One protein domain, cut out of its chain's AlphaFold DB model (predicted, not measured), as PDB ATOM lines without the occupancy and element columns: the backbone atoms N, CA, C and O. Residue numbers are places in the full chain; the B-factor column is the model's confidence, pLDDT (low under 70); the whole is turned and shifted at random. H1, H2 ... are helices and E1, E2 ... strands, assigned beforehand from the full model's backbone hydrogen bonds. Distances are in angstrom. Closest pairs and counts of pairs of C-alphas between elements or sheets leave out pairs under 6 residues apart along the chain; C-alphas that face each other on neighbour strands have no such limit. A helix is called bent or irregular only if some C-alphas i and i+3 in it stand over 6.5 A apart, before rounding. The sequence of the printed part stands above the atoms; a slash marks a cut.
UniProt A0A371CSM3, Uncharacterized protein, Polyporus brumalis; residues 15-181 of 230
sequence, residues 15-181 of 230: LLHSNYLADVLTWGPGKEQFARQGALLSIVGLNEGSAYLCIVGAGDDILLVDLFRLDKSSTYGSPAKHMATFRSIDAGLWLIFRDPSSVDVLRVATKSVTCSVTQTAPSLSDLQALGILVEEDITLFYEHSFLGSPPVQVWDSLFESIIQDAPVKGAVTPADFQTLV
ATOM      1  N   LEU A  15      22.166 -41.242  33.303       90.50
ATOM      2  CA  LEU A  15      23.140 -40.369  33.932       90.50
ATOM      3  C   LEU A  15      23.398 -40.866  35.356       90.50
ATOM      4  O   LEU A  15      22.490 -40.858  36.185       90.50
ATOM      5  N   LEU A  16      24.613 -41.340  35.622       89.38
ATOM      6  CA  LEU A  16      25.032 -41.765  36.961       89.38
ATOM      7  C   LEU A  16      25.560 -40.572  37.753       89.38
ATOM      8  O   LEU A  16      25.226 -40.387  38.920       89.38
ATOM      9  N   HIS A  17      26.361 -39.748  37.082       88.50
ATOM     10  CA  HIS A  17      27.008 -38.580  37.652       88.50
ATOM     11  C   HIS A  17      27.182 -37.502  36.585       88.50
ATOM     12  O   HIS A  17      27.398 -37.837  35.421       88.50
ATOM     13  N   SER A  18      27.116 -36.224  36.951       86.12
ATOM     14  CA  SER A  18      27.140 -35.142  35.966       86.12
ATOM     15  C   SER A  18      27.977 -33.938  36.366       86.12
ATOM     16  O   SER A  18      28.154 -33.643  37.548       86.12
ATOM     17  N   ASN A  19      28.415 -33.217  35.332       76.94
ATOM     18  CA  ASN A  19      28.896 -31.837  35.387       76.94
ATOM     19  C   ASN A  19      30.115 -31.608  36.285       76.94
ATOM     20  O   ASN A  19      30.227 -30.583  36.963       76.94
ATOM     21  N   TYR A  20      31.070 -32.532  36.246       85.06
ATOM     22  CA  TYR A  20      32.378 -32.286  36.834       85.06
ATOM     23  C   TYR A  20      33.187 -31.385  35.920       85.06
ATOM     24  O   TYR A  20      33.446 -31.720  34.768       85.06
ATOM     25  N   LEU A  21      33.624 -30.249  36.448       87.31
ATOM     26  CA  LEU A  21      34.558 -29.388  35.743       87.31
ATOM     27  C   LEU A  21      35.977 -29.888  35.978       87.31
ATOM     28  O   LEU A  21      36.468 -29.869  37.115       87.31
ATOM     29  N   ALA A  22      36.633 -30.294  34.898       88.19
ATOM     30  CA  ALA A  22      38.024 -30.705  34.928       88.19
ATOM     31  C   ALA A  22      38.801 -30.160  33.733       88.19
ATOM     32  O   ALA A  22      38.270 -29.995  32.635       88.19
ATOM     33  N   ASP A  23      40.085 -29.920  33.949       88.25
ATOM     34  CA  ASP A  23      41.027 -29.758  32.856       88.25
ATOM     35  C   ASP A  23      41.472 -31.157  32.415       88.25
ATOM     36  O   ASP A  23      41.759 -32.024  33.244       88.25
ATOM     37  N   VAL A  24      41.478 -31.394  31.109       87.50
ATOM     38  CA  VAL A  24      41.749 -32.692  30.491       87.50
ATOM     39  C   VAL A  24      43.065 -32.594  29.744       87.50
ATOM     40  O   VAL A  24      43.254 -31.676  28.949       87.50
ATOM     41  N   LEU A  25      43.962 -33.545  29.970       87.06
ATOM     42  CA  LEU A  25      45.192 -33.693  29.203       87.06
ATOM     43  C   LEU A  25      45.356 -35.154  28.796       87.06
ATOM     44  O   LEU A  25      45.262 -36.037  29.641       87.06
ATOM     45  N   THR A  26      45.659 -35.416  27.532       83.62
ATOM     46  CA  THR A  26      46.011 -36.750  27.052       83.62
ATOM     47  C   THR A  26      47.330 -36.762  26.315       83.62
ATOM     48  O   THR A  26      47.756 -35.780  25.703       83.62
ATOM     49  N   TRP A  27      47.985 -37.912  26.384       80.62
ATOM     50  CA  TRP A  27      49.207 -38.199  25.652       80.62
ATOM     51  C   TRP A  27      49.136 -39.612  25.079       80.62
ATOM     52  O   TRP A  27      48.384 -40.459  25.563       80.62
ATOM     53  N   GLY A  28      49.916 -39.867  24.033       74.69
ATOM     54  CA  GLY A  28      49.906 -41.136  23.320       74.69
ATOM     55  C   GLY A  28      50.974 -41.198  22.229       74.69
ATOM     56  O   GLY A  28      51.618 -40.184  21.945       74.69
ATOM     57  N   PRO A  29      51.143 -42.361  21.578       61.72
ATOM     58  CA  PRO A  29      52.055 -42.544  20.444       61.72
ATOM     59  C   PRO A  29      51.595 -41.814  19.161       61.72
ATOM     60  O   PRO A  29      52.335 -41.759  18.175       61.72
ATOM     61  N   GLY A  30      50.379 -41.255  19.156       59.75
ATOM     62  CA  GLY A  30      49.824 -40.445  18.070       59.75
ATOM     63  C   GLY A  30      50.256 -38.974  18.112       59.75
ATOM     64  O   GLY A  30      50.783 -38.479  19.105       59.75
ATOM     65  N   LYS A  31      50.008 -38.240  17.020       51.41
ATOM     66  CA  LYS A  31      50.261 -36.784  16.937       51.41
ATOM     67  C   LYS A  31      49.248 -35.934  17.709       51.41
ATOM     68  O   LYS A  31      49.405 -34.720  17.779       51.41
ATOM     69  N   GLU A  32      48.214 -36.556  18.254       57.78
ATOM     70  CA  GLU A  32      47.063 -35.876  18.835       57.78
ATOM     71  C   GLU A  32      47.158 -35.969  20.355       57.78
ATOM     72  O   GLU A  32      46.526 -36.795  21.005       57.78
ATOM     73  N   GLN A  33      48.034 -35.137  20.917       71.81
ATOM     74  CA  GLN A  33      47.946 -34.789  22.329       71.81
ATOM     75  C   GLN A  33      46.812 -33.784  22.471       71.81
ATOM     76  O   GLN A  33      46.781 -32.773  21.764       71.81
ATOM     77  N   PHE A  34      45.876 -34.069  23.365       72.00
ATOM     78  CA  PHE A  34      44.726 -33.213  23.592       72.00
ATOM     79  C   PHE A  34      44.855 -32.555  24.963       72.00
ATOM     80  O   PHE A  34      45.026 -33.244  25.961       72.00
ATOM     81  N   ALA A  35      44.778 -31.227  25.025       79.56
ATOM     82  CA  ALA A  35      44.790 -30.475  26.275       79.56
ATOM     83  C   ALA A  35      43.654 -29.454  26.269       79.56
ATOM     84  O   ALA A  35      43.525 -28.668  25.327       79.56
ATOM     85  N   ARG A  36      42.836 -29.436  27.320       79.31
ATOM     86  CA  ARG A  36      41.700 -28.525  27.428       79.31
ATOM     87  C   ARG A  36      41.428 -28.122  28.855       79.31
ATOM     88  O   ARG A  36      41.398 -28.953  29.753       79.31
ATOM     89  N   GLN A  37      41.146 -26.839  29.025       81.50
ATOM     90  CA  GLN A  37      40.701 -26.288  30.288       81.50
ATOM     91  C   GLN A  37      39.171 -26.276  30.372       81.50
ATOM     92  O   GLN A  37      38.502 -25.916  29.401       81.50
ATOM     93  N   GLY A  38      38.628 -26.617  31.539       81.12
ATOM     94  CA  GLY A  38      37.205 -26.475  31.845       81.12
ATOM     95  C   GLY A  38      36.276 -27.376  31.033       81.12
ATOM     96  O   GLY A  38      35.174 -26.946  30.709       81.12
ATOM     97  N   ALA A  39      36.704 -28.595  30.705       85.25
ATOM     98  CA  ALA A  39      35.815 -29.591  30.120       85.25
ATOM     99  C   ALA A  39      34.747 -30.026  31.137       85.25
ATOM    100  O   ALA A  39      34.992 -30.052  32.350       85.25
ATOM    101  N   LEU A  40      33.572 -30.388  30.627       88.62
ATOM    102  CA  LEU A  40      32.472 -30.927  31.417       88.62
ATOM    103  C   LEU A  40      32.477 -32.447  31.326       88.62
ATOM    104  O   LEU A  40      32.369 -33.024  30.246       88.62
ATOM    105  N   LEU A  41      32.606 -33.101  32.473       90.56
ATOM    106  CA  LEU A  41      32.667 -34.549  32.581       90.56
ATOM    107  C   LEU A  41      31.377 -35.080  33.197       90.56
ATOM    108  O   LEU A  41      30.923 -34.601  34.237       90.56
ATOM    109  N   SER A  42      30.810 -36.106  32.576       92.38
ATOM    110  CA  SER A  42      29.639 -36.831  33.071       92.38
ATOM    111  C   SER A  42      29.854 -38.332  32.929       92.38
ATOM    112  O   SER A  42      30.560 -38.778  32.034       92.38
ATOM    113  N   ILE A  43      29.243 -39.132  33.795       92.94
ATOM    114  CA  ILE A  43      29.306 -40.592  33.734       92.94
ATOM    115  C   ILE A  43      27.931 -41.107  33.345       92.94
ATOM    116  O   ILE A  43      26.944 -40.876  34.049       92.94
ATOM    117  N   VAL A  44      27.880 -41.821  32.226       92.25
ATOM    118  CA  VAL A  44      26.663 -42.442  31.707       92.25
ATOM    119  C   VAL A  44      26.800 -43.950  31.763       92.25
ATOM    120  O   VAL A  44      27.804 -44.506  31.334       92.25
ATOM    121  N   GLY A  45      25.799 -44.617  32.315       90.62
ATOM    122  CA  GLY A  45      25.834 -46.049  32.556       90.62
ATOM    123  C   GLY A  45      24.602 -46.771  32.049       90.62
ATOM    124  O   GLY A  45      23.542 -46.179  31.829       90.62
ATOM    125  N   LEU A  46      24.755 -48.081  31.910       87.19
ATOM    126  CA  LEU A  46      23.680 -49.029  31.662       87.19
ATOM    127  C   LEU A  46      23.429 -49.865  32.921       87.19
ATOM    128  O   LEU A  46      24.302 -50.052  33.766       87.19
ATOM    129  N   ASN A  47      22.220 -50.420  33.041       80.00
ATOM    130  CA  ASN A  47      21.832 -51.233  34.207       80.00
ATOM    131  C   ASN A  47      22.653 -52.526  34.359       80.00
ATOM    132  O   ASN A  47      22.619 -53.157  35.409       80.00
ATOM    133  N   GLU A  48      23.347 -52.934  33.301       79.62
ATOM    134  CA  GLU A  48      24.195 -54.126  33.253       79.62
ATOM    135  C   GLU A  48      25.583 -53.924  33.882       79.62
ATOM    136  O   GLU A  48      26.358 -54.874  33.947       79.62
ATOM    137  N   GLY A  49      25.879 -52.715  34.373       82.31
ATOM    138  CA  GLY A  49      27.141 -52.404  35.044       82.31
ATOM    139  C   GLY A  49      28.258 -51.950  34.105       82.31
ATOM    140  O   GLY A  49      29.412 -51.935  34.520       82.31
ATOM    141  N   SER A  50      27.922 -51.567  32.871       88.88
ATOM    142  CA  SER A  50      28.818 -50.908  31.919       88.88
ATOM    143  C   SER A  50      28.618 -49.386  31.959       88.88
ATOM    144  O   SER A  50      27.510 -48.903  32.221       88.88
ATOM    145  N   ALA A  51      29.683 -48.612  31.737       91.69
ATOM    146  CA  ALA A  51      29.608 -47.152  31.763       91.69
ATOM    147  C   ALA A  51      30.657 -46.469  30.878       91.69
ATOM    148  O   ALA A  51      31.783 -46.948  30.730       91.69
ATOM    149  N   TYR A  52      30.287 -45.301  30.358       92.31
ATOM    150  CA  TYR A  52      31.181 -44.354  29.710       92.31
ATOM    151  C   TYR A  52      31.419 -43.134  30.596       92.31
ATOM    152  O   TYR A  52      30.496 -42.591  31.209       92.31
ATOM    153  N   LEU A  53      32.655 -42.648  30.579       92.00
ATOM    154  CA  LEU A  53      32.981 -41.273  30.912       92.00
ATOM    155  C   LEU A  53      32.781 -40.420  29.656       92.00
ATOM    156  O   LEU A  53      33.473 -40.603  28.658       92.00
ATOM    157  N   CYS A  54      31.828 -39.502  29.715       91.06
ATOM    158  CA  CYS A  54      31.545 -38.509  28.691       91.06
ATOM    159  C   CYS A  54      32.314 -37.222  29.001       91.06
ATOM    160  O   CYS A  54      32.187 -36.681  30.099       91.06
ATOM    161  N   ILE A  55      33.102 -36.745  28.041       88.56
ATOM    162  CA  ILE A  55      33.898 -35.521  28.125       88.56
ATOM    163  C   ILE A  55      33.388 -34.562  27.050       88.56
ATOM    164  O   ILE A  55      33.569 -34.788  25.853       88.56
ATOM    165  N   VAL A  56      32.740 -33.488  27.492       84.56
ATOM    166  CA  VAL A  56      32.176 -32.437  26.644       84.56
ATOM    167  C   VAL A  56      33.102 -31.224  26.642       84.56
ATOM    168  O   VAL A  56      33.669 -30.845  27.671       84.56
ATOM    169  N   GLY A  57      33.254 -30.614  25.465       71.94
ATOM    170  CA  GLY A  57      34.207 -29.530  25.228       71.94
ATOM    171  C   GLY A  57      35.609 -30.040  24.904       71.94
ATOM    172  O   GLY A  57      36.573 -29.275  24.996       71.94
ATOM    173  N   ALA A  58      35.734 -31.319  24.535       58.03
ATOM    174  CA  ALA A  58      36.983 -31.940  24.143       58.03
ATOM    175  C   ALA A  58      37.371 -31.575  22.689       58.03
ATOM    176  O   ALA A  58      37.466 -32.434  21.820       58.03
ATOM    177  N   GLY A  59      37.550 -30.279  22.413       62.84
ATOM    178  CA  GLY A  59      37.599 -29.751  21.045       62.84
ATOM    179  C   GLY A  59      36.193 -29.426  20.540       62.84
ATOM    180  O   GLY A  59      35.359 -28.986  21.332       62.84
ATOM    181  N   ASP A  60      35.945 -29.658  19.250       63.25
ATOM    182  CA  ASP A  60      34.607 -29.539  18.652       63.25
ATOM    183  C   ASP A  60      33.745 -30.790  18.914       63.25
ATOM    184  O   ASP A  60      32.570 -30.789  18.577       63.25
ATOM    185  N   ASP A  61      34.292 -31.836  19.550       72.06
ATOM    186  CA  ASP A  61      33.672 -33.161  19.662       72.06
ATOM    187  C   ASP A  61      33.276 -33.535  21.103       72.06
ATOM    188  O   ASP A  61      33.717 -32.940  22.096       72.06
ATOM    189  N   ILE A  62      32.438 -34.574  21.217       83.31
ATOM    190  CA  ILE A  62      32.106 -35.233  22.487       83.31
ATOM    191  C   ILE A  62      32.845 -36.565  22.541       83.31
ATOM    192  O   ILE A  62      32.612 -37.438  21.701       83.31
ATOM    193  N   LEU A  63      33.690 -36.741  23.555       86.00
ATOM    194  CA  LEU A  63      34.480 -37.958  23.720       86.00
ATOM    195  C   LEU A  63      33.848 -38.887  24.754       86.00
ATOM    196  O   LEU A  63      33.497 -38.469  25.857       86.00
ATOM    197  N   LEU A  64      33.745 -40.164  24.405       88.56
ATOM    198  CA  LEU A  64      33.269 -41.231  25.278       88.56
ATOM    199  C   LEU A  64      34.408 -42.204  25.569       88.56
ATOM    200  O   LEU A  64      34.956 -42.815  24.656       88.56
ATOM    201  N   VAL A  65      34.740 -42.389  26.842       88.12
ATOM    202  CA  VAL A  65      35.797 -43.306  27.288       88.12
ATOM    203  C   VAL A  65      35.165 -44.448  28.070       88.12
ATOM    204  O   VAL A  65      34.483 -44.204  29.065       88.12
ATOM    205  N   ASP A  66      35.350 -45.692  27.623       89.31
ATOM    206  CA  ASP A  66      34.848 -46.869  28.346       89.31
ATOM    207  C   ASP A  66      35.568 -46.978  29.697       89.31
ATOM    208  O   ASP A  66      36.780 -47.206  29.754       89.31
ATOM    209  N   LEU A  67      34.816 -46.818  30.791       87.81
ATOM    210  CA  LEU A  67      35.365 -46.821  32.145       87.81
ATOM    211  C   LEU A  67      35.902 -48.189  32.564       87.81
ATOM    212  O   LEU A  67      36.863 -48.243  33.329       87.81
ATOM    213  N   PHE A  68      35.338 -49.287  32.059       86.19
ATOM    214  CA  PHE A  68      35.852 -50.623  32.354       86.19
ATOM    215  C   PHE A  68      37.231 -50.820  31.736       86.19
ATOM    216  O   PHE A  68      38.150 -51.330  32.377       86.19
ATOM    217  N   ARG A  69      37.388 -50.400  30.476       81.94
ATOM    218  CA  ARG A  69      38.687 -50.447  29.798       81.94
ATOM    219  C   ARG A  69      39.665 -49.511  30.482       81.94
ATOM    220  O   ARG A  69      40.807 -49.891  30.695       81.94
ATOM    221  N   LEU A  70      39.209 -48.339  30.913       81.12
ATOM    222  CA  LEU A  70      40.027 -47.407  31.674       81.12
ATOM    223  C   LEU A  70      40.528 -48.023  32.995       81.12
ATOM    224  O   LEU A  70      41.716 -47.921  33.281       81.12
ATOM    225  N   ASP A  71      39.683 -48.733  33.745       80.88
ATOM    226  CA  ASP A  71      40.076 -49.456  34.969       80.88
ATOM    227  C   ASP A  71      41.080 -50.589  34.702       80.88
ATOM    228  O   ASP A  71      42.050 -50.762  35.434       80.88
ATOM    229  N   LYS A  72      40.853 -51.385  33.650       76.94
ATOM    230  CA  LYS A  72      41.634 -52.607  33.389       76.94
ATOM    231  C   LYS A  72      42.938 -52.365  32.645       76.94
ATOM    232  O   LYS A  72      43.897 -53.109  32.834       76.94
ATOM    233  N   SER A  73      42.961 -51.375  31.766       63.88
ATOM    234  CA  SER A  73      44.065 -51.117  30.838       63.88
ATOM    235  C   SER A  73      45.011 -50.022  31.314       63.88
ATOM    236  O   SER A  73      45.996 -49.731  30.628       63.88
ATOM    237  N   SER A  74      44.712 -49.388  32.448       64.44
ATOM    238  CA  SER A  74      45.499 -48.274  32.947       64.44
ATOM    239  C   SER A  74      45.707 -48.341  34.455       64.44
ATOM    240  O   SER A  74      44.863 -48.818  35.208       64.44
ATOM    241  N   THR A  75      46.851 -47.843  34.910       72.19
ATOM    242  CA  THR A  75      47.084 -47.614  36.333       72.19
ATOM    243  C   THR A  75      46.367 -46.334  36.739       72.19
ATOM    244  O   THR A  75      46.692 -45.257  36.230       72.19
ATOM    245  N   TYR A  76      45.413 -46.452  37.665       75.44
ATOM    246  CA  TYR A  76      44.787 -45.302  38.308       75.44
ATOM    247  C   TYR A  76      45.719 -44.712  39.369       75.44
ATOM    248  O   TYR A  76      46.092 -45.392  40.326       75.44
ATOM    249  N   GLY A  77      46.042 -43.430  39.235       72.50
ATOM    250  CA  GLY A  77      46.782 -42.654  40.223       72.50
ATOM    251  C   GLY A  77      46.048 -41.365  40.572       72.50
ATOM    252  O   GLY A  77      45.364 -40.778  39.741       72.50
ATOM    253  N   SER A  78      46.206 -40.901  41.807       74.94
ATOM    254  CA  SER A  78      45.752 -39.573  42.221       74.94
ATOM    255  C   SER A  78      46.932 -38.836  42.852       74.94
ATOM    256  O   SER A  78      47.063 -38.817  44.074       74.94
ATOM    257  N   PRO A  79      47.848 -38.295  42.022       66.25
ATOM    258  CA  PRO A  79      49.086 -37.676  42.509       66.25
ATOM    259  C   PRO A  79      48.820 -36.444  43.384       66.25
ATOM    260  O   PRO A  79      49.638 -36.057  44.213       66.25
ATOM    261  N   ALA A  80      47.651 -35.828  43.210       76.62
ATOM    262  CA  ALA A  80      47.134 -34.767  44.051       76.62
ATOM    263  C   ALA A  80      45.641 -35.002  44.298       76.62
ATOM    264  O   ALA A  80      44.957 -35.577  43.455       76.62
ATOM    265  N   LYS A  81      45.108 -34.466  45.405       81.69
ATOM    266  CA  LYS A  81      43.697 -34.633  45.820       81.69
ATOM    267  C   LYS A  81      42.653 -34.253  44.759       81.69
ATOM    268  O   LYS A  81      41.512 -34.665  44.863       81.69
ATOM    269  N   HIS A  82      43.035 -33.440  43.782       84.19
ATOM    270  CA  HIS A  82      42.169 -32.926  42.722       84.19
ATOM    271  C   HIS A  82      42.537 -33.481  41.339       84.19
ATOM    272  O   HIS A  82      42.040 -32.994  40.333       84.19
ATOM    273  N   MET A  83      43.427 -34.473  41.271       86.88
ATOM    274  CA  MET A  83      43.898 -35.044  40.017       86.88
ATOM    275  C   MET A  83      43.589 -36.536  39.964       86.88
ATOM    276  O   MET A  83      43.840 -37.261  40.929       86.88
ATOM    277  N   ALA A  84      43.080 -36.987  38.823       89.12
ATOM    278  CA  ALA A  84      43.001 -38.390  38.458       89.12
ATOM    279  C   ALA A  84      43.865 -38.633  37.222       89.12
ATOM    280  O   ALA A  84      43.805 -37.893  36.239       89.12
ATOM    281  N   THR A  85      44.669 -39.680  37.280       88.25
ATOM    282  CA  THR A  85      45.591 -40.081  36.230       88.25
ATOM    283  C   THR A  85      45.287 -41.513  35.847       88.25
ATOM    284  O   THR A  85      45.276 -42.392  36.702       88.25
ATOM    285  N   PHE A  86      45.101 -41.742  34.557       87.12
ATOM    286  CA  PHE A  86      44.985 -43.057  33.950       87.12
ATOM    287  C   PHE A  86      46.150 -43.216  32.992       87.12
ATOM    288  O   PHE A  86      46.283 -42.447  32.039       87.12
ATOM    289  N   ARG A  87      47.032 -44.172  33.266       82.38
ATOM    290  CA  ARG A  87      48.235 -44.386  32.461       82.38
ATOM    291  C   ARG A  87      48.286 -45.807  31.924       82.38
ATOM    292  O   ARG A  87      48.276 -46.751  32.704       82.38
ATOM    293  N   SER A  88      48.375 -45.936  30.607       76.38
ATOM    294  CA  SER A  88      48.770 -47.170  29.930       76.38
ATOM    295  C   SER A  88      50.269 -47.133  29.586       76.38
ATOM    296  O   SER A  88      51.000 -46.244  30.032       76.38
ATOM    297  N   ILE A  89      50.746 -48.111  28.816       74.50
ATOM    298  CA  ILE A  89      52.172 -48.297  28.499       74.50
ATOM    299  C   ILE A  89      52.753 -47.066  27.783       74.50
ATOM    300  O   ILE A  89      53.826 -46.582  28.145       74.50
ATOM    301  N   ASP A  90      52.034 -46.526  26.803       73.81
ATOM    302  CA  ASP A  90      52.469 -45.427  25.933       73.81
ATOM    303  C   ASP A  90      51.429 -44.301  25.802       73.81
ATOM    304  O   ASP A  90      51.653 -43.328  25.090       73.81
ATOM    305  N   ALA A  91      50.308 -44.396  26.509       80.44
ATOM    306  CA  ALA A  91      49.236 -43.416  26.459       80.44
ATOM    307  C   ALA A  91      48.690 -43.115  27.851       80.44
ATOM    308  O   ALA A  91      48.932 -43.852  28.814       80.44
ATOM    309  N   GLY A  92      47.934 -42.034  27.971       82.56
ATOM    310  CA  GLY A  92      47.172 -41.788  29.178       82.56
ATOM    311  C   GLY A  92      46.345 -40.520  29.157       82.56
ATOM    312  O   GLY A  92      46.329 -39.758  28.190       82.56
ATOM    313  N   LEU A  93      45.626 -40.354  30.258       86.25
ATOM    314  CA  LEU A  93      44.631 -39.329  30.503       86.25
ATOM    315  C   LEU A  93      44.851 -38.754  31.902       86.25
ATOM    316  O   LEU A  93      44.879 -39.480  32.897       86.25
ATOM    317  N   TRP A  94      44.988 -37.440  31.979       89.44
ATOM    318  CA  TRP A  94      44.970 -36.657  33.203       89.44
ATOM    319  C   TRP A  94      43.700 -35.831  33.249       89.44
ATOM    320  O   TRP A  94      43.341 -35.156  32.286       89.44
ATOM    321  N   LEU A  95      43.052 -35.882  34.403       90.44
ATOM    322  CA  LEU A  95      41.876 -35.106  34.740       90.44
ATOM    323  C   LEU A  95      42.201 -34.292  35.984       90.44
ATOM    324  O   LEU A  95      42.501 -34.854  37.038       90.44
ATOM    325  N   ILE A  96      42.156 -32.972  35.863       90.19
ATOM    326  CA  ILE A  96      42.446 -32.029  36.941       90.19
ATOM    327  C   ILE A  96      41.133 -31.355  37.317       90.19
ATOM    328  O   ILE A  96      40.690 -30.410  36.673       90.19
ATOM    329  N   PHE A  97      40.485 -31.868  38.350       89.62
ATOM    330  CA  PHE A  97      39.189 -31.395  38.806       89.62
ATOM    331  C   PHE A  97      39.310 -30.065  39.539       89.62
ATOM    332  O   PHE A  97      40.253 -29.824  40.296       89.62
ATOM    333  N   ARG A  98      38.309 -29.201  39.358       86.81
ATOM    334  CA  ARG A  98      38.171 -27.991  40.182       86.81
ATOM    335  C   ARG A  98      37.777 -28.328  41.616       86.81
ATOM    336  O   ARG A  98      38.241 -27.671  42.543       86.81
ATOM    337  N   ASP A  99      36.941 -29.348  41.778       87.25
ATOM    338  CA  ASP A  99      36.523 -29.863  43.076       87.25
ATOM    339  C   ASP A  99      37.224 -31.202  43.383       87.25
ATOM    340  O   ASP A  99      36.999 -32.183  42.669       87.25
ATOM    341  N   PRO A 100      38.047 -31.282  44.448       85.81
ATOM    342  CA  PRO A 100      38.703 -32.520  44.861       85.81
ATOM    343  C   PRO A 100      37.745 -33.695  45.085       85.81
ATOM    344  O   PRO A 100      38.107 -34.830  44.786       85.81
ATOM    345  N   SER A 101      36.514 -33.445  45.553       88.38
ATOM    346  CA  SER A 101      35.555 -34.529  45.827       88.38
ATOM    347  C   SER A 101      35.157 -35.302  44.560       88.38
ATOM    348  O   SER A 101      34.842 -36.491  44.611       88.38
ATOM    349  N   SER A 102      35.273 -34.656  43.394       88.94
ATOM    350  CA  SER A 102      34.978 -35.255  42.089       88.94
ATOM    351  C   SER A 102      35.938 -36.396  41.733       88.94
ATOM    352  O   SER A 102      35.548 -37.332  41.037       88.94
ATOM    353  N   VAL A 103      37.172 -36.366  42.252       88.62
ATOM    354  CA  VAL A 103      38.151 -37.451  42.074       88.62
ATOM    355  C   VAL A 103      37.680 -38.723  42.771       88.62
ATOM    356  O   VAL A 103      37.803 -39.813  42.214       88.62
ATOM    357  N   ASP A 104      37.129 -38.600  43.979       86.62
ATOM    358  CA  ASP A 104      36.630 -39.749  44.731       86.62
ATOM    359  C   ASP A 104      35.385 -40.337  44.067       86.62
ATOM    360  O   ASP A 104      35.278 -41.560  43.956       86.62
ATOM    361  N   VAL A 105      34.493 -39.488  43.542       89.06
ATOM    362  CA  VAL A 105      33.335 -39.963  42.776       89.06
ATOM    363  C   VAL A 105      33.775 -40.704  41.519       89.06
ATOM    364  O   VAL A 105      33.305 -41.816  41.285       89.06
ATOM    365  N   LEU A 106      34.719 -40.151  40.751       88.75
ATOM    366  CA  LEU A 106      35.263 -40.840  39.583       88.75
ATOM    367  C   LEU A 106      35.900 -42.177  39.976       88.75
ATOM    368  O   LEU A 106      35.628 -43.191  39.343       88.75
ATOM    369  N   ARG A 107      36.697 -42.212  41.049       86.62
ATOM    370  CA  ARG A 107      37.336 -43.442  41.536       86.62
ATOM    371  C   ARG A 107      36.307 -44.512  41.898       86.62
ATOM    372  O   ARG A 107      36.482 -45.674  41.532       86.62
ATOM    373  N   VAL A 108      35.262 -44.143  42.638       87.94
ATOM    374  CA  VAL A 108      34.185 -45.065  43.032       87.94
ATOM    375  C   VAL A 108      33.420 -45.538  41.800       87.94
ATOM    376  O   VAL A 108      33.194 -46.738  41.660       87.94
ATOM    377  N   ALA A 109      33.087 -44.626  40.886       86.81
ATOM    378  CA  ALA A 109      32.388 -44.952  39.653       86.81
ATOM    379  C   ALA A 109      33.191 -45.945  38.806       86.81
ATOM    380  O   ALA A 109      32.660 -46.999  38.473       86.81
ATOM    381  N   THR A 110      34.477 -45.687  38.554       85.44
ATOM    382  CA  THR A 110      35.362 -46.595  37.805       85.44
ATOM    383  C   THR A 110      35.418 -47.990  38.434       85.44
ATOM    384  O   THR A 110      35.274 -48.981  37.725       85.44
ATOM    385  N   LYS A 111      35.524 -48.088  39.769       85.31
ATOM    386  CA  LYS A 111      35.526 -49.379  40.488       85.31
ATOM    387  C   LYS A 111      34.175 -50.098  40.487       85.31
ATOM    388  O   LYS A 111      34.134 -51.306  40.700       85.31
ATOM    389  N   SER A 112      33.077 -49.366  40.310       85.25
ATOM    390  CA  SER A 112      31.723 -49.931  40.299       85.25
ATOM    391  C   SER A 112      31.340 -50.571  38.961       85.25
ATOM    392  O   SER A 112      30.361 -51.315  38.903       85.25
ATOM    393  N   VAL A 113      32.107 -50.308  37.897       86.94
ATOM    394  CA  VAL A 113      31.879 -50.879  36.566       86.94
ATOM    395  C   VAL A 113      32.328 -52.340  36.545       86.94
ATOM    396  O   VAL A 113      33.462 -52.670  36.889       86.94
ATOM    397  N   THR A 114      31.437 -53.236  36.127       86.44
ATOM    398  CA  THR A 114      31.659 -54.690  36.165       86.44
ATOM    399  C   THR A 114      32.002 -55.280  34.804       86.44
ATOM    400  O   THR A 114      32.593 -56.361  34.741       86.44
ATOM    401  N   CYS A 115      31.656 -54.591  33.714       83.00
ATOM    402  CA  CYS A 115      31.890 -55.055  32.352       83.00
ATOM    403  C   CYS A 115      32.116 -53.899  31.366       83.00
ATOM    404  O   CYS A 115      31.682 -52.770  31.585       83.00
ATOM    405  N   SER A 116      32.807 -54.205  30.265       83.94
ATOM    406  CA  SER A 116      32.982 -53.286  29.134       83.94
ATOM    407  C   SER A 116      31.663 -53.069  28.406       83.94
ATOM    408  O   SER A 116      30.790 -53.947  28.389       83.94
ATOM    409  N   VAL A 117      31.518 -51.902  27.784       80.50
ATOM    410  CA  VAL A 117      30.336 -51.602  26.983       80.50
ATOM    411  C   VAL A 117      30.353 -52.464  25.720       80.50
ATOM    412  O   VAL A 117      31.241 -52.360  24.881       80.50
ATOM    413  N   THR A 118      29.335 -53.309  25.573       75.69
ATOM    414  CA  THR A 118      29.131 -54.143  24.370       75.69
ATOM    415  C   THR A 118      27.995 -53.635  23.485       75.69
ATOM    416  O   THR A 118      27.800 -54.121  22.372       75.69
ATOM    417  N   GLN A 119      27.239 -52.658  23.984       74.38
ATOM    418  CA  GLN A 119      26.126 -52.035  23.287       74.38
ATOM    419  C   GLN A 119      26.579 -50.819  22.475       74.38
ATOM    420  O   GLN A 119      27.677 -50.299  22.659       74.38
ATOM    421  N   THR A 120      25.708 -50.340  21.586       81.62
ATOM    422  CA  THR A 120      25.940 -49.099  20.842       81.62
ATOM    423  C   THR A 120      26.145 -47.935  21.807       81.62
ATOM    424  O   THR A 120      25.308 -47.716  22.683       81.62
ATOM    425  N   ALA A 121      27.229 -47.179  21.621       84.56
ATOM    426  CA  ALA A 121      27.521 -45.973  22.389       84.56
ATOM    427  C   ALA A 121      26.343 -44.973  22.381       84.56
ATOM    428  O   ALA A 121      25.578 -44.948  21.408       84.56
ATOM    429  N   PRO A 122      26.172 -44.153  23.440       85.31
ATOM    430  CA  PRO A 122      25.107 -43.159  23.495       85.31
ATOM    431  C   PRO A 122      25.221 -42.192  22.319       85.31
ATOM    432  O   PRO A 122      26.288 -41.643  22.045       85.31
ATOM    433  N   SER A 123      24.109 -41.981  21.625       84.06
ATOM    434  CA  SER A 123      24.020 -40.984  20.564       84.06
ATOM    435  C   SER A 123      23.966 -39.568  21.143       84.06
ATOM    436  O   SER A 123      23.670 -39.372  22.321       84.06
ATOM    437  N   LEU A 124      24.180 -38.553  20.298       82.38
ATOM    438  CA  LEU A 124      24.014 -37.151  20.695       82.38
ATOM    439  C   LEU A 124      22.627 -36.895  21.309       82.38
ATOM    440  O   LEU A 124      22.519 -36.234  22.337       82.38
ATOM    441  N   SER A 125      21.579 -37.471  20.712       81.50
ATOM    442  CA  SER A 125      20.203 -37.369  21.205       81.50
ATOM    443  C   SER A 125      20.033 -37.984  22.594       81.50
ATOM    444  O   SER A 125      19.297 -37.437  23.411       81.50
ATOM    445  N   ASP A 126      20.729 -39.088  22.886       86.31
ATOM    446  CA  ASP A 126      20.706 -39.699  24.218       86.31
ATOM    447  C   ASP A 126      21.368 -38.773  25.246       86.31
ATOM    448  O   ASP A 126      20.818 -38.545  26.320       86.31
ATOM    449  N   LEU A 127      22.513 -38.172  24.905       85.69
ATOM    450  CA  LEU A 127      23.215 -37.233  25.788       85.69
ATOM    451  C   LEU A 127      22.402 -35.952  26.046       85.69
ATOM    452  O   LEU A 127      22.386 -35.449  27.171       85.69
ATOM    453  N   GLN A 128      21.688 -35.451  25.031       83.25
ATOM    454  CA  GLN A 128      20.751 -34.330  25.170       83.25
ATOM    455  C   GLN A 128      19.557 -34.696  26.055       83.25
ATOM    456  O   GLN A 128      19.211 -33.940  26.960       83.25
ATOM    457  N   ALA A 129      18.954 -35.870  25.848       84.81
ATOM    458  CA  ALA A 129      17.844 -36.349  26.670       84.81
ATOM    459  C   ALA A 129      18.243 -36.534  28.145       84.81
ATOM    460  O   ALA A 129      17.410 -36.385  29.037       84.81
ATOM    461  N   LEU A 130      19.520 -36.825  28.403       85.75
ATOM    462  CA  LEU A 130      20.094 -36.910  29.744       85.75
ATOM    463  C   LEU A 130      20.447 -35.546  30.359       85.75
ATOM    464  O   LEU A 130      20.839 -35.504  31.521       85.75
ATOM    465  N   GLY A 131      20.314 -34.440  29.622       82.38
ATOM    466  CA  GLY A 131      20.633 -33.098  30.117       82.38
ATOM    467  C   GLY A 131      22.130 -32.848  30.321       82.38
ATOM    468  O   GLY A 131      22.498 -31.958  31.081       82.38
ATOM    469  N   ILE A 132      22.993 -33.635  29.668       82.12
ATOM    470  CA  ILE A 132      24.455 -33.448  29.694       82.12
ATOM    471  C   ILE A 132      24.855 -32.249  28.825       82.12
ATOM    472  O   ILE A 132      25.842 -31.578  29.102       82.12
ATOM    473  N   LEU A 133      24.074 -31.976  27.777       75.19
ATOM    474  CA  LEU A 133      24.242 -30.831  26.890       75.19
ATOM    475  C   LEU A 133      23.136 -29.820  27.201       75.19
ATOM    476  O   LEU A 133      21.960 -30.110  26.977       75.19
ATOM    477  N   VAL A 134      23.503 -28.661  27.750       60.22
ATOM    478  CA  VAL A 134      22.557 -27.594  28.121       60.22
ATOM    479  C   VAL A 134      22.423 -26.594  26.967       60.22
ATOM    480  O   VAL A 134      23.400 -26.328  26.272       60.22
ATOM    481  N   GLU A 135      21.228 -26.020  26.766       50.50
ATOM    482  CA  GLU A 135      20.907 -25.107  25.650       50.50
ATOM    483  C   GLU A 135      21.872 -23.917  25.468       50.50
ATOM    484  O   GLU A 135      22.094 -23.465  24.343       50.50
ATOM    485  N   GLU A 136      22.500 -23.452  26.548       50.84
ATOM    486  CA  GLU A 136      23.452 -22.334  26.532       50.84
ATOM    487  C   GLU A 136      24.811 -22.712  25.924       50.84
ATOM    488  O   GLU A 136      25.369 -21.918  25.165       50.84
ATOM    489  N   ASP A 137      25.295 -23.944  26.130       52.22
ATOM    490  CA  ASP A 137      26.482 -24.450  25.423       52.22
ATOM    491  C   ASP A 137      26.206 -24.551  23.920       52.22
ATOM    492  O   ASP A 137      27.087 -24.282  23.104       52.22
ATOM    493  N   ILE A 138      24.956 -24.824  23.527       49.59
ATOM    494  CA  ILE A 138      24.578 -24.892  22.114       49.59
ATOM    495  C   ILE A 138      24.768 -23.540  21.424       49.59
ATOM    496  O   ILE A 138      25.055 -23.534  20.241       49.59
ATOM    497  N   THR A 139      24.649 -22.393  22.106       44.53
ATOM    498  CA  THR A 139      24.856 -21.080  21.456       44.53
ATOM    499  C   THR A 139      26.315 -20.817  21.079       44.53
ATOM    500  O   THR A 139      26.569 -20.331  19.977       44.53
ATOM    501  N   LEU A 140      27.271 -21.234  21.916       49.66
ATOM    502  CA  LEU A 140      28.700 -21.238  21.573       49.66
ATOM    503  C   LEU A 140      29.026 -22.312  20.523       49.66
ATOM    504  O   LEU A 140      29.827 -22.065  19.623       49.66
ATOM    505  N   PHE A 141      28.363 -23.471  20.571       45.62
ATOM    506  CA  PHE A 141      28.444 -24.482  19.508       45.62
ATOM    507  C   PHE A 141      27.863 -23.963  18.175       45.62
ATOM    508  O   PHE A 141      28.474 -24.154  17.128       45.62
ATOM    509  N   TYR A 142      26.739 -23.238  18.185       44.50
ATOM    510  CA  TYR A 142      26.047 -22.713  17.000       44.50
ATOM    511  C   TYR A 142      26.859 -21.642  16.269       44.50
ATOM    512  O   TYR A 142      26.790 -21.586  15.040       44.50
ATOM    513  N   GLU A 143      27.653 -20.831  16.978       47.62
ATOM    514  CA  GLU A 143      28.579 -19.881  16.340       47.62
ATOM    515  C   GLU A 143      29.672 -20.593  15.515       47.62
ATOM    516  O   GLU A 143      30.183 -20.019  14.551       47.62
ATOM    517  N   HIS A 144      29.949 -21.871  15.805       44.84
ATOM    518  CA  HIS A 144      30.869 -22.729  15.049       44.84
ATOM    519  C   HIS A 144      30.166 -23.766  14.131       44.84
ATOM    520  O   HIS A 144      30.787 -24.279  13.201       44.84
ATOM    521  N   SER A 145      28.861 -24.038  14.297       40.78
ATOM    522  CA  SER A 145      28.119 -25.132  13.625       40.78
ATOM    523  C   SER A 145      27.508 -24.830  12.242       40.78
ATOM    524  O   SER A 145      26.581 -25.524  11.817       40.78
ATOM    525  N   PHE A 146      28.047 -23.906  11.438       44.44
ATOM    526  CA  PHE A 146      27.743 -23.945   9.989       44.44
ATOM    527  C   PHE A 146      28.354 -25.180   9.284       44.44
ATOM    528  O   PHE A 146      28.149 -25.375   8.086       44.44
ATOM    529  N   LEU A 147      29.061 -26.043  10.028       46.56
ATOM    530  CA  LEU A 147      29.677 -27.283   9.568       46.56
ATOM    531  C   LEU A 147      29.392 -28.442  10.549       46.56
ATOM    532  O   LEU A 147      30.256 -28.826  11.317       46.56
ATOM    533  N   GLY A 148      28.192 -29.030  10.487       45.97
ATOM    534  CA  GLY A 148      27.899 -30.353  11.066       45.97
ATOM    535  C   GLY A 148      27.718 -30.411  12.591       45.97
ATOM    536  O   GLY A 148      28.294 -29.641  13.347       45.97
ATOM    537  N   SER A 149      26.872 -31.336  13.052       49.34
ATOM    538  CA  SER A 149      26.780 -31.689  14.473       49.34
ATOM    539  C   SER A 149      28.109 -32.271  14.963       49.34
ATOM    540  O   SER A 149      28.716 -33.037  14.208       49.34
ATOM    541  N   PRO A 150      28.529 -31.978  16.205       56.19
ATOM    542  CA  PRO A 150      29.761 -32.524  16.754       56.19
ATOM    543  C   PRO A 150      29.662 -34.057  16.794       56.19
ATOM    544  O   PRO A 150      28.715 -34.587  17.394       56.19
ATOM    545  N   PRO A 151      30.545 -34.806  16.108       71.69
ATOM    546  CA  PRO A 151      30.525 -36.256  16.172       71.69
ATOM    547  C   PRO A 151      30.785 -36.725  17.608       71.69
ATOM    548  O   PRO A 151      31.772 -36.362  18.244       71.69
ATOM    549  N   VAL A 152      29.888 -37.569  18.117       71.75
ATOM    550  CA  VAL A 152      30.149 -38.346  19.329       71.75
ATOM    551  C   VAL A 152      31.154 -39.431  18.961       71.75
ATOM    552  O   VAL A 152      30.870 -40.271  18.103       71.75
ATOM    553  N   GLN A 153      32.326 -39.403  19.588       78.44
ATOM    554  CA  GLN A 153      33.420 -40.322  19.297       78.44
ATOM    555  C   GLN A 153      33.736 -41.186  20.512       78.44
ATOM    556  O   GLN A 153      33.924 -40.691  21.623       78.44
ATOM    557  N   VAL A 154      33.813 -42.499  20.292       75.56
ATOM    558  CA  VAL A 154      34.349 -43.424  21.293       75.56
ATOM    559  C   VAL A 154      35.866 -43.371  21.210       75.56
ATOM    560  O   VAL A 154      36.453 -43.586  20.150       75.56
ATOM    561  N   TRP A 155      36.501 -43.058  22.330       74.19
ATOM    562  CA  TRP A 155      37.938 -42.885  22.390       74.19
ATOM    563  C   TRP A 155      38.638 -44.216  22.661       74.19
ATOM    564  O   TRP A 155      38.948 -44.570  23.800       74.19
ATOM    565  N   ASP A 156      38.900 -44.956  21.587       69.81
ATOM    566  CA  ASP A 156      39.548 -46.268  21.661       69.81
ATOM    567  C   ASP A 156      41.083 -46.201  21.647       69.81
ATOM    568  O   ASP A 156      41.745 -47.109  22.153       69.81
ATOM    569  N   SER A 157      41.661 -45.110  21.132       61.47
ATOM    570  CA  SER A 157      43.108 -44.982  20.910       61.47
ATOM    571  C   SER A 157      43.947 -44.951  22.195       61.47
ATOM    572  O   SER A 157      45.137 -45.252  22.148       61.47
ATOM    573  N   LEU A 158      43.348 -44.648  23.357       59.84
ATOM    574  CA  LEU A 158      44.007 -44.782  24.669       59.84
ATOM    575  C   LEU A 158      44.381 -46.238  25.006       59.84
ATOM    576  O   LEU A 158      45.173 -46.472  25.918       59.84
ATOM    577  N   PHE A 159      43.817 -47.210  24.287       58.38
ATOM    578  CA  PHE A 159      43.903 -48.637  24.595       58.38
ATOM    579  C   PHE A 159      44.549 -49.480  23.480       58.38
ATOM    580  O   PHE A 159      44.693 -50.692  23.643       58.38
ATOM    581  N   GLU A 160      44.900 -48.886  22.336       55.84
ATOM    582  CA  GLU A 160      45.350 -49.624  21.142       55.84
ATOM    583  C   GLU A 160      46.749 -50.248  21.283       55.84
ATOM    584  O   GLU A 160      47.053 -51.237  20.613       55.84
ATOM    585  N   SER A 161      47.591 -49.751  22.194       50.03
ATOM    586  CA  SER A 161      48.957 -50.267  22.379       50.03
ATOM    587  C   SER A 161      49.047 -51.627  23.065       50.03
ATOM    588  O   SER A 161      50.113 -52.238  23.092       50.03
ATOM    589  N   ILE A 162      47.927 -52.157  23.556       50.31
ATOM    590  CA  ILE A 162      47.871 -53.480  24.189       50.31
ATOM    591  C   ILE A 162      47.955 -54.611  23.142       50.31
ATOM    592  O   ILE A 162      48.191 -55.762  23.503       50.31
ATOM    593  N   ILE A 163      47.786 -54.315  21.843       45.84
ATOM    594  CA  ILE A 163      47.603 -55.347  20.803       45.84
ATOM    595  C   ILE A 163      48.810 -55.512  19.854       45.84
ATOM    596  O   ILE A 163      48.829 -56.465  19.078       45.84
ATOM    597  N   GLN A 164      49.854 -54.676  19.896       41.16
ATOM    598  CA  GLN A 164      50.970 -54.820  18.945       41.16
ATOM    599  C   GLN A 164      52.347 -54.849  19.615       41.16
ATOM    600  O   GLN A 164      52.795 -53.855  20.174       41.16
ATOM    601  N   ASP A 165      53.045 -55.983  19.443       38.62
ATOM    602  CA  ASP A 165      54.491 -56.216  19.640       38.62
ATOM    603  C   ASP A 165      55.358 -55.328  18.708       38.62
ATOM    604  O   ASP A 165      56.249 -55.792  17.991       38.62
ATOM    605  N   ALA A 166      55.081 -54.026  18.651       39.34
ATOM    606  CA  ALA A 166      55.832 -53.058  17.867       39.34
ATOM    607  C   ALA A 166      56.777 -52.258  18.781       39.34
ATOM    608  O   ALA A 166      56.416 -51.920  19.909       39.34
ATOM    609  N   PRO A 167      57.999 -51.925  18.319       36.47
ATOM    610  CA  PRO A 167      58.953 -51.184  19.127       36.47
ATOM    611  C   PRO A 167      58.401 -49.790  19.442       36.47
ATOM    612  O   PRO A 167      58.133 -48.991  18.541       36.47
ATOM    613  N   VAL A 168      58.254 -49.538  20.742       42.12
ATOM    614  CA  VAL A 168      57.765 -48.308  21.369       42.12
ATOM    615  C   VAL A 168      58.456 -47.088  20.757       42.12
ATOM    616  O   VAL A 168      59.623 -46.805  21.036       42.12
ATOM    617  N   LYS A 169      57.737 -46.332  19.920       39.53
ATOM    618  CA  LYS A 169      58.120 -44.950  19.621       39.53
ATOM    619  C   LYS A 169      57.728 -44.127  20.836       39.53
ATOM    620  O   LYS A 169      56.545 -43.978  21.106       39.53
ATOM    621  N   GLY A 170      58.743 -43.672  21.571       36.72
ATOM    622  CA  GLY A 170      58.620 -42.983  22.851       36.72
ATOM    623  C   GLY A 170      57.463 -41.995  22.879       36.72
ATOM    624  O   GLY A 170      57.528 -40.930  22.266       36.72
ATOM    625  N   ALA A 171      56.413 -42.369  23.603       39.75
ATOM    626  CA  ALA A 171      55.384 -41.435  23.985       39.75
ATOM    627  C   ALA A 171      56.027 -40.375  24.875       39.75
ATOM    628  O   ALA A 171      56.688 -40.694  25.867       39.75
ATOM    629  N   VAL A 172      55.855 -39.113  24.496       41.78
ATOM    630  CA  VAL A 172      56.227 -37.987  25.345       41.78
ATOM    631  C   VAL A 172      55.214 -37.967  26.483       41.78
ATOM    632  O   VAL A 172      54.150 -37.366  26.377       41.78
ATOM    633  N   THR A 173      55.520 -38.692  27.557       44.00
ATOM    634  CA  THR A 173      54.895 -38.447  28.853       44.00
ATOM    635  C   THR A 173      55.152 -36.986  29.205       44.00
ATOM    636  O   THR A 173      56.280 -36.534  28.974       44.00
ATOM    637  N   PRO A 174      54.188 -36.246  29.775       46.09
ATOM    638  CA  PRO A 174      54.492 -34.960  30.377       46.09
ATOM    639  C   PRO A 174      55.548 -35.205  31.460       46.09
ATOM    640  O   PRO A 174      55.262 -35.778  32.512       46.09
ATOM    641  N   ALA A 175      56.803 -34.900  31.134       44.09
ATOM    642  CA  ALA A 175      57.898 -34.980  32.073       44.09
ATOM    643  C   ALA A 175      57.706 -33.812  33.035       44.09
ATOM    644  O   ALA A 175      57.736 -32.648  32.632       44.09
ATOM    645  N   ASP A 176      57.482 -34.171  34.291       39.22
ATOM    646  CA  ASP A 176      57.446 -33.294  35.447       39.22
ATOM    647  C   ASP A 176      56.239 -32.351  35.542       39.22
ATOM    648  O   ASP A 176      55.884 -31.599  34.638       39.22
ATOM    649  N   PHE A 177      55.674 -32.305  36.750       41.09
ATOM    650  CA  PHE A 177      54.672 -31.341  37.224       41.09
ATOM    651  C   PHE A 177      55.004 -29.867  36.912       41.09
ATOM    652  O   PHE A 177      54.144 -29.003  37.057       41.09
ATOM    653  N   GLN A 178      56.232 -29.568  36.476       39.12
ATOM    654  CA  GLN A 178      56.691 -28.241  36.084       39.12
ATOM    655  C   GLN A 178      56.111 -27.764  34.744       39.12
ATOM    656  O   GLN A 178      55.851 -26.571  34.619       39.12
ATOM    657  N   THR A 179      55.814 -28.645  33.777       37.94
ATOM    658  CA  THR A 179      55.186 -28.214  32.504       37.94
ATOM    659  C   THR A 179      53.716 -27.800  32.661       37.94
ATOM    660  O   THR A 179      53.172 -27.113  31.804       37.94
ATOM    661  N   LEU A 180      53.081 -28.146  33.787       39.84
ATOM    662  CA  LEU A 180      51.727 -27.714  34.158       39.84
ATOM    663  C   LEU A 180      51.684 -26.339  34.847       39.84
ATOM    664  O   LEU A 180      50.609 -25.748  34.971       39.84
ATOM    665  N   VAL A 181      52.830 -25.814  35.296       38.62
ATOM    666  CA  VAL A 181      52.897 -24.520  36.002       38.62
ATOM    667  C   VAL A 181      52.638 -23.346  35.051       38.62
ATOM    668  O   VAL A 181      52.155 -22.304  35.492       38.62
TER     669      VAL A 181
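This is residues 15 to 181 of the 230 residues of an uncharacterized protein of Polyporus brumalis (UniProt A0A371CSM3). One strongly twisted sheet of eight strands, with its long strands E1 and E2 sharply bent, curls round the helix H2, and H1 sits on the same face beside H2. H3 and H4 lie off to one side, H4 farthest out, while H5 only grazes the sheet before a long tail, residues 163 to 181, runs along the outside. The 167 printed residues hold, in order, E1 E2 E3 E4 H1 E5 E6 E7 H2 H3 H4 E8 H5; the mixed sheet runs E5 E6 E7 E1 E2 E3 E4 E8, and the class is mixed, helices and strands. The whole is compact, with a radius of gyration of the C-alphas of 15.8 A and spans of 43 by 36 by 33 A.

Begin with E1, residues 15 to 27, which bends by 85 degrees at residue 21, and E2, residues 35 to 45, which bends by 88 degrees at residue 38. They form an antiparallel hairpin, with N 22 and O 39 3.0 A apart. E3, residues 51 to 58, and E4, residues 61 to 66, continue this meander, each strand the antiparallel neighbour of the one before: look at N 42 and O 54, 2.9 A, then N 53 and O 65, 2.8 A. Edge strand E8, residues 152 to 154, is parallel to E4, with N 153 and O 62 at 2.9 A. On the other side of E1, find a second meander of E5, residues 75 to 77, E6, residues 83 to 87, and E7, residues 92 to 97; N 77 and O 85, and N 84 and O 95, are each 2.8 A apart. E7 is antiparallel to E1, with N 25 and O 94 at 2.9 A. The sheet curls round H2, residues 101 to 112; the closest C-alphas of E6 and H2 are those of Ala 84 and Val 103, 6.1 A. H1, residues 67 to 73, touches H2, their lines about perpendicular at 75 degrees, with the C-alphas of Leu 67 and Thr 110 closest at 5.7 A; H2 touches H1 with residues 110 to 111 alone. H3, residues 124 to 129, is on the sheet, with C-alphas 124 and 152 at 6.4 A the closest to E8. H4, residues 135 to 144, is not on the sheet and is apart from H3. H5, residues 157 to 162, only grazes the sheet with residues 157 to 159; it is irregular, C-alphas 158 and 161 being 7.7 A apart. Every O i to N i+4 pair is within hydrogen-bond range in H1, H2 and H3, but 3 of 6 in H4 and 0 of 2 in H5, where O i to N i+3 gives 0 of 3.

Find C-alpha 15 at (23.140, -40.369, 33.932); from there E1 runs 27.4 A to C-alpha 27. E2 measures 25.3 A, E3 18.5 A, and E4 and E7 16.3 A each. H2 starts at C-alpha 101, (35.555, -34.529, 45.827), and runs 16.8 A; H4 measures 14.7 A. H5 ends at C-alpha 162, (47.871, -53.480, 24.189).

The two C-alphas farthest apart are those of Glu 135 and Pro 167, 46.6 A. The printed part has no cut, and the link from H2 to H3, 11 residues, is long. Mean pLDDT of the printed part is 72.8; look for values under 70 at 53 residues, among them 134 to 150 and 156 to 181.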